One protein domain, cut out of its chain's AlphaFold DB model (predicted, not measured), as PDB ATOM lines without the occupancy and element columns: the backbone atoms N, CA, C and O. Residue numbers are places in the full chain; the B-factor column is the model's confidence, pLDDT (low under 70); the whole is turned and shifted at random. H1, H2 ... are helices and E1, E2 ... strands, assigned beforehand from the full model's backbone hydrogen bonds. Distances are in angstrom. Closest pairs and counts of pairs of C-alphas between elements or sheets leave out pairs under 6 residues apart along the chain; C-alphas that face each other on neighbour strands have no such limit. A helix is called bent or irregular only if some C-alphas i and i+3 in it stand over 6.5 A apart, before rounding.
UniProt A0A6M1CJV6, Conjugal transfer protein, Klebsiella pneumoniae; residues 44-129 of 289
ATOM      1  N   GLY A  44     -45.351 -56.572  -0.580       90.12
ATOM      2  CA  GLY A  44     -45.574 -55.390   0.249       90.12
ATOM      3  C   GLY A  44     -46.800 -54.570  -0.173       90.12
ATOM      4  O   GLY A  44     -47.511 -54.893  -1.129       90.12
ATOM      5  N   LYS A  45     -47.023 -53.460   0.534       93.19
ATOM      6  CA  LYS A  45     -48.197 -52.597   0.357       93.19
ATOM      7  C   LYS A  45     -47.862 -51.341  -0.431       93.19
ATOM      8  O   LYS A  45     -47.009 -50.561  -0.014       93.19
ATOM      9  N   GLU A  46     -48.595 -51.103  -1.513       94.56
ATOM     10  CA  GLU A  46     -48.528 -49.849  -2.275       94.56
ATOM     11  C   GLU A  46     -49.137 -48.678  -1.485       94.56
ATOM     12  O   GLU A  46     -48.584 -47.583  -1.457       94.56
ATOM     13  N   LYS A  47     -50.274 -48.907  -0.811       94.69
ATOM     14  CA  LYS A  47     -51.049 -47.875  -0.103       94.69
ATOM     15  C   LYS A  47     -51.522 -48.346   1.268       94.69
ATOM     16  O   LYS A  47     -51.527 -49.535   1.582       94.69
ATOM     17  N   GLY A  48     -51.964 -47.391   2.086       93.62
ATOM     18  CA  GLY A  48     -52.430 -47.649   3.449       93.62
ATOM     19  C   GLY A  48     -51.292 -47.989   4.415       93.62
ATOM     20  O   GLY A  48     -51.516 -48.659   5.428       93.62
ATOM     21  N   ASN A  49     -50.073 -47.557   4.086       94.12
ATOM     22  CA  ASN A  49     -48.908 -47.619   4.959       94.12
ATOM     23  C   ASN A  49     -48.964 -46.508   6.009       94.12
ATOM     24  O   ASN A  49     -49.762 -45.575   5.914       94.12
ATOM     25  N   THR A  50     -48.068 -46.564   6.992       92.62
ATOM     26  CA  THR A  50     -47.907 -45.503   7.999       92.62
ATOM     27  C   THR A  50     -47.678 -44.124   7.365       92.62
ATOM     28  O   THR A  50     -48.171 -43.122   7.874       92.62
ATOM     29  N   TRP A  51     -46.965 -44.075   6.234       92.56
ATOM     30  CA  TRP A  51     -46.726 -42.858   5.443       92.56
ATOM     31  C   TRP A  51     -47.686 -42.714   4.246       92.56
ATOM     32  O   TRP A  51     -47.491 -41.876   3.376       92.56
ATOM     33  N   GLY A  52     -48.747 -43.524   4.195       93.38
ATOM     34  CA  GLY A  52     -49.726 -43.518   3.113       93.38
ATOM     35  C   GLY A  52     -49.281 -44.413   1.963       93.38
ATOM     36  O   GLY A  52     -49.663 -45.586   1.934       93.38
ATOM     37  N   ASN A  53     -48.478 -43.872   1.049       94.81
ATOM     38  CA  ASN A  53     -47.933 -44.607  -0.098       94.81
ATOM     39  C   ASN A  53     -46.652 -45.374   0.273       94.81
ATOM     40  O   ASN A  53     -46.097 -45.191   1.360       94.81
ATOM     41  N   ASN A  54     -46.203 -46.262  -0.611       95.38
ATOM     42  CA  ASN A  54     -44.926 -46.952  -0.480       95.38
ATOM     43  C   ASN A  54     -43.740 -46.005  -0.685       95.38
ATOM     44  O   ASN A  54     -43.845 -44.986  -1.359       95.38
ATOM     45  N   LEU A  55     -42.588 -46.357  -0.111       95.75
ATOM     46  CA  LEU A  55     -41.369 -45.565  -0.253       95.75
ATOM     47  C   LEU A  55     -40.824 -45.659  -1.683       95.75
ATOM     48  O   LEU A  55     -40.611 -44.643  -2.334       95.75
ATOM     49  N   ILE A  56     -40.564 -46.883  -2.146       96.00
ATOM     50  CA  ILE A  56     -40.001 -47.180  -3.469       96.00
ATOM     51  C   ILE A  56     -40.685 -48.434  -4.016       96.00
ATOM     52  O   ILE A  56     -40.954 -49.380  -3.274       96.00
ATOM     53  N   THR A  57     -40.921 -48.453  -5.323       95.12
ATOM     54  CA  THR A  57     -41.336 -49.645  -6.066       95.12
ATOM     55  C   THR A  57     -40.105 -50.294  -6.702       95.12
ATOM     56  O   THR A  57     -39.375 -49.643  -7.447       95.12
ATOM     57  N   LEU A  58     -39.853 -51.563  -6.387       94.38
ATOM     58  CA  LEU A  58     -38.706 -52.353  -6.841       94.38
ATOM     59  C   LEU A  58     -39.181 -53.582  -7.627       94.38
ATOM     60  O   LEU A  58     -40.335 -53.990  -7.511       94.38
ATOM     61  N   GLY A  59     -38.285 -54.195  -8.402       93.56
ATOM     62  CA  GLY A  59     -38.531 -55.521  -8.975       93.56
ATOM     63  C   GLY A  59     -38.448 -56.597  -7.890       93.56
ATOM     64  O   GLY A  59     -37.471 -56.642  -7.142       93.56
ATOM     65  N   GLY A  60     -39.478 -57.431  -7.789       88.12
ATOM     66  CA  GLY A  60     -39.525 -58.578  -6.891       88.12
ATOM     67  C   GLY A  60     -38.825 -59.807  -7.476       88.12
ATOM     68  O   GLY A  60     -38.545 -59.897  -8.675       88.12
ATOM     69  N   SER A  61     -38.527 -60.779  -6.612       84.38
ATOM     70  CA  SER A  61     -37.817 -62.011  -6.987       84.38
ATOM     71  C   SER A  61     -38.585 -62.880  -7.988       84.38
ATOM     72  O   SER A  61     -37.974 -63.703  -8.667       84.38
ATOM     73  N   GLY A  62     -39.907 -62.708  -8.090       83.94
ATOM     74  CA  GLY A  62     -40.772 -63.439  -9.013       83.94
ATOM     75  C   GLY A  62     -40.941 -62.766 -10.374       83.94
ATOM     76  O   GLY A  62     -41.849 -63.148 -11.109       83.94
ATOM     77  N   ASN A  63     -40.112 -61.766 -10.708       83.00
ATOM     78  CA  ASN A  63     -40.349 -60.844 -11.827       83.00
ATOM     79  C   ASN A  63     -41.666 -60.051 -11.662       83.00
ATOM     80  O   ASN A  63     -42.347 -59.716 -12.631       83.00
ATOM     81  N   ASP A  64     -42.023 -59.789 -10.407       86.81
ATOM     82  CA  ASP A  64     -43.194 -59.057  -9.947       86.81
ATOM     83  C   ASP A  64     -42.791 -57.706  -9.326       86.81
ATOM     84  O   ASP A  64     -41.671 -57.225  -9.508       86.81
ATOM     85  N   ILE A  65     -43.719 -57.047  -8.629       91.62
ATOM     86  CA  ILE A  65     -43.501 -55.731  -8.021       91.62
ATOM     87  C   ILE A  65     -43.333 -55.878  -6.508       91.62
ATOM     88  O   ILE A  65     -44.177 -56.471  -5.841       91.62
ATOM     89  N   TYR A  66     -42.291 -55.255  -5.954       93.69
ATOM     90  CA  TYR A  66     -42.074 -55.131  -4.516       93.69
ATOM     91  C   TYR A  66     -42.180 -53.675  -4.045       93.69
ATOM     92  O   TYR A  66     -41.377 -52.814  -4.403       93.69
ATOM     93  N   ASN A  67     -43.163 -53.401  -3.194       95.00
ATOM     94  CA  ASN A  67     -43.412 -52.102  -2.584       95.00
ATOM     95  C   ASN A  67     -42.655 -51.993  -1.255       95.00
ATOM     96  O   ASN A  67     -43.129 -52.433  -0.200       95.00
ATOM     97  N   LEU A  68     -41.472 -51.379  -1.303       94.38
ATOM     98  CA  LEU A  68     -40.636 -51.158  -0.130       94.38
ATOM     99  C   LEU A  68     -41.284 -50.133   0.809       94.38
ATOM    100  O   LEU A  68     -41.680 -49.045   0.392       94.38
ATOM    101  N   ASN A  69     -41.320 -50.462   2.098       93.69
ATOM    102  CA  ASN A  69     -41.844 -49.623   3.171       93.69
ATOM    103  C   ASN A  69     -40.903 -49.676   4.382       93.69
ATOM    104  O   ASN A  69     -40.271 -50.701   4.622       93.69
ATOM    105  N   TYR A  70     -40.820 -48.597   5.165       92.12
ATOM    106  CA  TYR A  70     -40.045 -48.599   6.418       92.12
ATOM    107  C   TYR A  70     -40.752 -49.326   7.561       92.12
ATOM    108  O   TYR A  70     -40.107 -49.913   8.424       92.12
ATOM    109  N   HIS A  71     -42.078 -49.245   7.578       91.06
ATOM    110  CA  HIS A  71     -42.906 -49.654   8.701       91.06
ATOM    111  C   HIS A  71     -43.556 -50.991   8.396       91.06
ATOM    112  O   HIS A  71     -44.310 -51.105   7.426       91.06
ATOM    113  N   MET A  72     -43.300 -51.992   9.235       86.44
ATOM    114  CA  MET A  72     -44.022 -53.255   9.139       86.44
ATOM    115  C   MET A  72     -45.478 -53.023   9.551       86.44
ATOM    116  O   MET A  72     -45.750 -52.486  10.629       86.44
ATOM    117  N   THR A  73     -46.415 -53.400   8.683       89.81
ATOM    118  CA  THR A  73     -47.856 -53.239   8.904       89.81
ATOM    119  C   THR A  73     -48.605 -54.474   8.423       89.81
ATOM    120  O   THR A  73     -48.127 -55.179   7.538       89.81
ATOM    121  N   THR A  74     -49.780 -54.743   8.995       90.56
ATOM    122  CA  THR A  74     -50.607 -55.881   8.574       90.56
ATOM    123  C   THR A  74     -51.203 -55.642   7.186       90.56
ATOM    124  O   THR A  74     -51.650 -54.529   6.861       90.56
ATOM    125  N   GLU A  75     -51.231 -56.704   6.381       86.94
ATOM    126  CA  GLU A  75     -51.880 -56.722   5.071       86.94
ATOM    127  C   GLU A  75     -53.373 -56.385   5.166       86.94
ATOM    128  O   GLU A  75     -54.032 -56.640   6.176       86.94
ATOM    129  N   HIS A  76     -53.899 -55.754   4.115       88.00
ATOM    130  CA  HIS A  76     -55.301 -55.311   3.997       88.00
ATOM    131  C   HIS A  76     -55.808 -54.325   5.068       88.00
ATOM    132  O   HIS A  76     -56.982 -53.959   5.065       88.00
ATOM    133  N   GLN A  77     -54.945 -53.838   5.964       92.69
ATOM    134  CA  GLN A  77     -55.292 -52.813   6.946       92.69
ATOM    135  C   GLN A  77     -54.664 -51.465   6.593       92.69
ATOM    136  O   GLN A  77     -53.488 -51.379   6.245       92.69
ATOM    137  N   ASN A  78     -55.429 -50.385   6.740       93.56
ATOM    138  CA  ASN A  78     -54.909 -49.030   6.571       93.56
ATOM    139  C   ASN A  78     -54.268 -48.527   7.877       93.56
ATOM    140  O   ASN A  78     -54.931 -48.521   8.916       93.56
ATOM    141  N   TYR A  79     -53.006 -48.100   7.820       93.44
ATOM    142  CA  TYR A  79     -52.242 -47.533   8.938       93.44
ATOM    143  C   TYR A  79     -51.999 -46.024   8.824       93.44
ATOM    144  O   TYR A  79     -51.430 -45.428   9.738       93.44
ATOM    145  N   PHE A  80     -52.460 -45.384   7.751       93.56
ATOM    146  CA  PHE A  80     -52.340 -43.941   7.592       93.56
ATOM    147  C   PHE A  80     -53.148 -43.204   8.669       93.56
ATOM    148  O   PHE A  80     -54.280 -43.583   8.970       93.56
ATOM    149  N   GLY A  81     -52.546 -42.187   9.290       89.88
ATOM    150  CA  GLY A  81     -53.144 -41.441  10.410       89.88
ATOM    151  C   GLY A  81     -53.118 -42.158  11.765       89.88
ATOM    152  O   GLY A  81     -53.314 -41.535  12.806       89.88
ATOM    153  N   LYS A  82     -52.794 -43.455  11.801       90.38
ATOM    154  CA  LYS A  82     -52.737 -44.234  13.047       90.38
ATOM    155  C   LYS A  82     -51.406 -44.048  13.783       90.38
ATOM    156  O   LYS A  82     -50.513 -43.317  13.344       90.38
ATOM    157  N   ASN A  83     -51.275 -44.719  14.928       82.38
ATOM    158  CA  ASN A  83     -50.000 -44.806  15.630       82.38
ATOM    159  C   ASN A  83     -48.996 -45.587  14.764       82.38
ATOM    160  O   ASN A  83     -49.278 -46.735  14.409       82.38
ATOM    161  N   PRO A  84     -47.859 -44.969  14.402       77.38
ATOM    162  CA  PRO A  84     -46.862 -45.598  13.553       77.38
ATOM    163  C   PRO A  84     -46.192 -46.760  14.292       77.38
ATOM    164  O   PRO A  84     -45.855 -46.639  15.471       77.38
ATOM    165  N   THR A  85     -45.964 -47.873  13.597       83.00
ATOM    166  CA  THR A  85     -44.967 -48.856  14.035       83.00
ATOM    167  C   THR A  85     -43.563 -48.251  13.912       83.00
ATOM    168  O   THR A  85     -43.375 -47.244  13.233       83.00
ATOM    169  N   LEU A  86     -42.575 -48.801  14.621       89.19
ATOM    170  CA  LEU A  86     -41.187 -48.366  14.455       89.19
ATOM    171  C   LEU A  86     -40.646 -48.897  13.123       89.19
ATOM    172  O   LEU A  86     -40.855 -50.063  12.786       89.19
ATOM    173  N   GLY A  87     -39.940 -48.040  12.389       88.81
ATOM    174  CA  GLY A  87     -39.311 -48.376  11.117       88.81
ATOM    175  C   GLY A  87     -37.808 -48.178  11.208       88.81
ATOM    176  O   GLY A  87     -37.328 -47.048  11.146       88.81
ATOM    177  N   HIS A  88     -37.067 -49.273  11.350       91.69
ATOM    178  CA  HIS A  88     -35.606 -49.270  11.308       91.69
ATOM    179  C   HIS A  88     -35.135 -49.939  10.017       91.69
ATOM    180  O   HIS A  88     -35.771 -50.857   9.501       91.69
ATOM    181  N   THR A  89     -34.023 -49.473   9.461       92.94
ATOM    182  CA  THR A  89     -33.362 -50.137   8.336       92.94
ATOM    183  C   THR A  89     -31.878 -50.198   8.619       92.94
ATOM    184  O   THR A  89     -31.255 -49.173   8.878       92.94
ATOM    185  N   GLU A  90     -31.317 -51.389   8.484       94.94
ATOM    186  CA  GLU A  90     -29.883 -51.614   8.460       94.94
ATOM    187  C   GLU A  90     -29.439 -51.906   7.019       94.94
ATOM    188  O   GLU A  90     -30.087 -52.674   6.306       94.94
ATOM    189  N   ILE A  91     -28.366 -51.256   6.562       94.75
ATOM    190  CA  ILE A  91     -27.787 -51.469   5.228       94.75
ATOM    191  C   ILE A  91     -26.368 -51.995   5.421       94.75
ATOM    192  O   ILE A  91     -25.448 -51.239   5.736       94.75
ATOM    193  N   LEU A  92     -26.196 -53.298   5.215       95.00
ATOM    194  CA  LEU A  92     -24.926 -53.994   5.389       95.00
ATOM    195  C   LEU A  92     -24.260 -54.283   4.047       95.00
ATOM    196  O   LEU A  92     -24.913 -54.561   3.045       95.00
ATOM    197  N   GLY A  93     -22.933 -54.227   4.038       93.88
ATOM    198  CA  GLY A  93     -22.131 -54.511   2.855       93.88
ATOM    199  C   GLY A  93     -20.684 -54.068   3.026       93.88
ATOM    200  O   GLY A  93     -20.379 -53.192   3.842       93.88
ATOM    201  N   THR A  94     -19.782 -54.640   2.235       94.00
ATOM    202  CA  THR A  94     -18.369 -54.237   2.210       94.00
ATOM    203  C   THR A  94     -18.204 -52.816   1.652       94.00
ATOM    204  O   THR A  94     -19.163 -52.170   1.212       94.00
ATOM    205  N   SER A  95     -17.007 -52.241   1.744       89.81
ATOM    206  CA  SER A  95     -16.733 -50.925   1.152       89.81
ATOM    207  C   SER A  95     -16.974 -50.944  -0.363       89.81
ATOM    208  O   SER A  95     -16.741 -51.955  -1.018       89.81
ATOM    209  N   ASN A  96     -17.460 -49.829  -0.914       87.62
ATOM    210  CA  ASN A  96     -17.711 -49.618  -2.349       87.62
ATOM    211  C   ASN A  96     -18.807 -50.472  -3.020       87.62
ATOM    212  O   ASN A  96     -18.964 -50.395  -4.233       87.62
ATOM    213  N   VAL A  97     -19.643 -51.202  -2.271       94.44
ATOM    214  CA  VAL A  97     -20.789 -51.952  -2.849       94.44
ATOM    215  C   VAL A  97     -22.054 -51.112  -3.072       94.44
ATOM    216  O   VAL A  97     -23.096 -51.647  -3.433       94.44
ATOM    217  N   GLY A  98     -21.992 -49.798  -2.826       92.38
ATOM    218  CA  GLY A  98     -23.120 -48.887  -3.054       92.38
ATOM    219  C   GLY A  98     -24.026 -48.621  -1.846       92.38
ATOM    220  O   GLY A  98     -25.129 -48.117  -2.029       92.38
ATOM    221  N   LYS A  99     -23.581 -48.887  -0.607       94.50
ATOM    222  CA  LYS A  99     -24.368 -48.598   0.616       94.50
ATOM    223  C   LYS A  99     -24.888 -47.156   0.668       94.50
ATOM    224  O   LYS A  99     -26.081 -46.939   0.863       94.50
ATOM    225  N   THR A 100     -24.003 -46.183   0.443       92.44
ATOM    226  CA  THR A 100     -24.357 -44.756   0.438       92.44
ATOM    227  C   THR A 100     -25.349 -44.429  -0.672       92.44
ATOM    228  O   THR A 100     -26.279 -43.667  -0.441       92.44
ATOM    229  N   VAL A 101     -25.218 -45.057  -1.845       93.31
ATOM    230  CA  VAL A 101     -26.169 -44.887  -2.952       93.31
ATOM    231  C   VAL A 101     -27.554 -45.382  -2.544       93.31
ATOM    232  O   VAL A 101     -28.521 -44.649  -2.693       93.31
ATOM    233  N   VAL A 102     -27.662 -46.579  -1.957       94.38
ATOM    234  CA  VAL A 102     -28.948 -47.114  -1.474       94.38
ATOM    235  C   VAL A 102     -29.559 -46.201  -0.411       94.38
ATOM    236  O   VAL A 102     -30.751 -45.900  -0.471       94.38
ATOM    237  N   MET A 103     -28.752 -45.727   0.541       94.94
ATOM    238  CA  MET A 103     -29.197 -44.788   1.573       94.94
ATOM    239  C   MET A 103     -29.723 -43.480   0.963       94.94
ATOM    240  O   MET A 103     -30.816 -43.043   1.317       94.94
ATOM    241  N   MET A 104     -28.995 -42.896   0.005       94.25
ATOM    242  CA  MET A 104     -29.395 -41.674  -0.699       94.25
ATOM    243  C   MET A 104     -30.662 -41.870  -1.525       94.25
ATOM    244  O   MET A 104     -31.570 -41.054  -1.432       94.25
ATOM    245  N   THR A 105     -30.775 -42.968  -2.272       94.88
ATOM    246  CA  THR A 105     -31.982 -43.300  -3.041       94.88
ATOM    247  C   THR A 105     -33.205 -43.370  -2.133       94.88
ATOM    248  O   THR A 105     -34.252 -42.807  -2.449       94.88
ATOM    249  N   LYS A 106     -33.075 -44.020  -0.971       95.62
ATOM    250  CA  LYS A 106     -34.153 -44.114   0.018       95.62
ATOM    251  C   LYS A 106     -34.513 -42.763   0.630       95.62
ATOM    252  O   LYS A 106     -35.694 -42.498   0.841       95.62
ATOM    253  N   ALA A 107     -33.528 -41.921   0.918       95.12
ATOM    254  CA  ALA A 107     -33.775 -40.595   1.465       95.12
ATOM    255  C   ALA A 107     -34.401 -39.643   0.439       95.12
ATOM    256  O   ALA A 107     -35.327 -38.912   0.779       95.12
ATOM    257  N   PHE A 108     -33.964 -39.712  -0.819       95.12
ATOM    258  CA  PHE A 108     -34.574 -38.977  -1.923       95.12
ATOM    259  C   PHE A 108     -36.029 -39.406  -2.125       95.12
ATOM    260  O   PHE A 108     -36.926 -38.570  -2.168       95.12
ATOM    261  N   ALA A 109     -36.289 -40.717  -2.146       95.69
ATOM    262  CA  ALA A 109     -37.646 -41.241  -2.227       95.69
ATOM    263  C   ALA A 109     -38.514 -40.806  -1.038       95.69
ATOM    264  O   ALA A 109     -39.700 -40.552  -1.214       95.69
ATOM    265  N   ALA A 110     -37.943 -40.673   0.162       95.56
ATOM    266  CA  ALA A 110     -38.681 -40.200   1.328       95.56
ATOM    267  C   ALA A 110     -39.167 -38.746   1.182       95.56
ATOM    268  O   ALA A 110     -40.182 -38.405   1.783       95.56
ATOM    269  N   GLN A 111     -38.524 -37.914   0.352       94.25
ATOM    270  CA  GLN A 111     -38.927 -36.513   0.162       94.25
ATOM    271  C   GLN A 111     -40.330 -36.361  -0.441       94.25
ATOM    272  O   GLN A 111     -40.962 -35.322  -0.260       94.25
ATOM    273  N   GLN A 112     -40.879 -37.405  -1.073       93.88
ATOM    274  CA  GLN A 112     -42.283 -37.416  -1.503       93.88
ATOM    275  C   GLN A 112     -43.268 -37.236  -0.328       93.88
ATOM    276  O   GLN A 112     -44.409 -36.835  -0.535       93.88
ATOM    277  N   PHE A 113     -42.826 -37.531   0.900       93.94
ATOM    278  CA  PHE A 113     -43.592 -37.358   2.134       93.94
ATOM    279  C   PHE A 113     -43.262 -36.044   2.862       93.94
ATOM    280  O   PHE A 113     -43.580 -35.897   4.042       93.94
ATOM    281  N   GLY A 114     -42.580 -35.113   2.188       92.38
ATOM    282  CA  GLY A 114     -42.186 -33.816   2.735       92.38
ATOM    283  C   GLY A 114     -43.211 -32.698   2.543       92.38
ATOM    284  O   GLY A 114     -42.997 -31.610   3.068       92.38
ATOM    285  N   THR A 115     -44.318 -32.923   1.826       92.38
ATOM    286  CA  THR A 115     -45.323 -31.873   1.578       92.38
ATOM    287  C   THR A 115     -46.468 -31.936   2.593       92.38
ATOM    288  O   THR A 115     -46.835 -33.023   3.033       92.38
ATOM    289  N   PRO A 116     -47.103 -30.815   2.982       92.69
ATOM    290  CA  PRO A 116     -48.191 -30.834   3.968       92.69
ATOM    291  C   PRO A 116     -49.378 -31.752   3.613       92.69
ATOM    292  O   PRO A 116     -50.101 -32.215   4.502       92.69
ATOM    293  N   GLU A 117     -49.587 -32.026   2.328       93.38
ATOM    294  CA  GLU A 117     -50.653 -32.879   1.801       93.38
ATOM    295  C   GLU A 117     -50.360 -34.372   1.987       93.38
ATOM    296  O   GLU A 117     -51.297 -35.168   2.047       93.38
ATOM    297  N   SER A 118     -49.087 -34.768   2.122       93.69
ATOM    298  CA  SER A 118     -48.720 -36.164   2.393       93.69
ATOM    299  C   SER A 118     -48.961 -36.572   3.848       93.69
ATOM    300  O   SER A 118     -48.899 -37.757   4.178       93.69
ATOM    301  N   PHE A 119     -49.238 -35.613   4.737       94.44
ATOM    302  CA  PHE A 119     -49.519 -35.875   6.145       94.44
ATOM    303  C   PHE A 119     -51.019 -36.050   6.402       94.44
ATOM    304  O   PHE A 119     -51.839 -35.335   5.817       94.44
ATOM    305  N   PRO A 120     -51.397 -36.922   7.353       92.50
ATOM    306  CA  PRO A 120     -52.779 -37.034   7.791       92.50
ATOM    307  C   PRO A 120     -53.353 -35.674   8.244       92.50
ATOM    308  O   PRO A 120     -52.631 -34.897   8.888       92.50
ATOM    309  N   PRO A 121     -54.626 -35.356   7.934       90.31
ATOM    310  CA  PRO A 121     -55.232 -34.058   8.240       90.31
ATOM    311  C   PRO A 121     -55.127 -33.644   9.712       90.31
ATOM    312  O   PRO A 121     -54.949 -32.467  10.012       90.31
ATOM    313  N   GLU A 122     -55.195 -34.613  10.621       89.00
ATOM    314  CA  GLU A 122     -55.165 -34.431  12.070       89.00
ATOM    315  C   GLU A 122     -53.767 -34.153  12.647       89.00
ATOM    316  O   GLU A 122     -53.639 -33.797  13.824       89.00
ATOM    317  N   ARG A 123     -52.695 -34.310  11.857       89.12
ATOM    318  CA  ARG A 123     -51.326 -34.066  12.330       89.12
ATOM    319  C   ARG A 123     -51.046 -32.570  12.424       89.12
ATOM    320  O   ARG A 123     -51.119 -31.845  11.437       89.12
ATOM    321  N   LYS A 124     -50.666 -32.131  13.630       89.81
ATOM    322  CA  LYS A 124     -50.298 -30.735  13.922       89.81
ATOM    323  C   LYS A 124     -48.997 -30.316  13.238       89.81
ATOM    324  O   LYS A 124     -48.924 -29.225  12.691       89.81
ATOM    325  N   LEU A 125     -47.981 -31.178  13.292       89.75
ATOM    326  CA  LEU A 125     -46.699 -30.961  12.628       89.75
ATOM    327  C   LEU A 125     -46.681 -31.768  11.330       89.75
ATOM    328  O   LEU A 125     -46.766 -32.996  11.366       89.75
ATOM    329  N   LYS A 126     -46.593 -31.062  10.205       92.81
ATOM    330  CA  LYS A 126     -46.580 -31.622   8.850       92.81
ATOM    331  C   LYS A 126     -45.239 -31.330   8.183       92.81
ATOM    332  O   LYS A 126     -45.168 -30.572   7.223       92.81
ATOM    333  N   LYS A 127     -44.178 -31.850   8.797       92.25
ATOM    334  CA  LYS A 127     -42.786 -31.619   8.410       92.25
ATOM    335  C   LYS A 127     -42.048 -32.951   8.443       92.25
ATOM    336  O   LYS A 127     -42.116 -33.659   9.451       92.25
ATOM    337  N   LEU A 128     -41.370 -33.292   7.351       93.38
ATOM    338  CA  LEU A 128     -40.417 -34.394   7.307       93.38
ATOM    339  C   LEU A 128     -39.027 -33.800   7.499       93.38
ATOM    340  O   LEU A 128     -38.601 -32.977   6.698       93.38
ATOM    341  N   THR A 129     -38.320 -34.239   8.534       94.94
ATOM    342  CA  THR A 129     -36.924 -33.851   8.743       94.94
ATOM    343  C   THR A 129     -36.014 -35.028   8.424       94.94
ATOM    344  O   THR A 129     -36.145 -36.101   9.014       94.94
TER     345      THR A 129
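This is residues 44 to 129 of the 289 residues of the protein "Conjugal transfer protein" of Klebsiella pneumoniae (UniProt A0A6M1CJV6). This domain has little regular structure: a small strand hairpin, E2 and E3, and the short strand E1 lie amid loops on one side, and one long helix, H1, runs beside them along the longest axis. Residues 69 to 98 form a long loop leading to H1, of which 92 to 98 stick out. The printed part has 86 residues, 26 in named elements, in the order E1, E2, E3, H1; the class is mixed. It is only just compact, close to loose, with a radius of gyration of the C-alphas of 14.1 A and spans of 43 by 30 by 19 A.

E1, residues 47 to 49, pairs with residues 52 to 53, antiparallel, and with no named strand. E2, residues 56 to 59, and E3, residues 65 to 68, form an antiparallel hairpin at 144 degrees, with N 58 and O 66 within hydrogen-bond range at 2.8 A. In H1, residues 99 to 113, 9 of 11 O i to N i+4 pairs are within range. The closest C-alphas of E2 and H1, Ile 56 and Ala 109, are 6.5 A apart. E1 is apart from E2, E3 and H1.

E1 begins at C-alpha 47 (-51.049, -47.875, -0.103) and spans 5.5 A, E2 10.1 A and E3 9.6 A. H1 spans 22.3 A, ending at C-alpha 113 (-43.592, -37.358, 2.134); it is neither bent nor irregular, but only just: C-alphas 109 and 112 are 6.1 A apart.

The farthest C-alphas, Ser 95 and Glu 122, are 43.2 A apart. The printed part has no cut; the link E3 to H1 is long, 30 residues. No printed residue is under 70 in pLDDT.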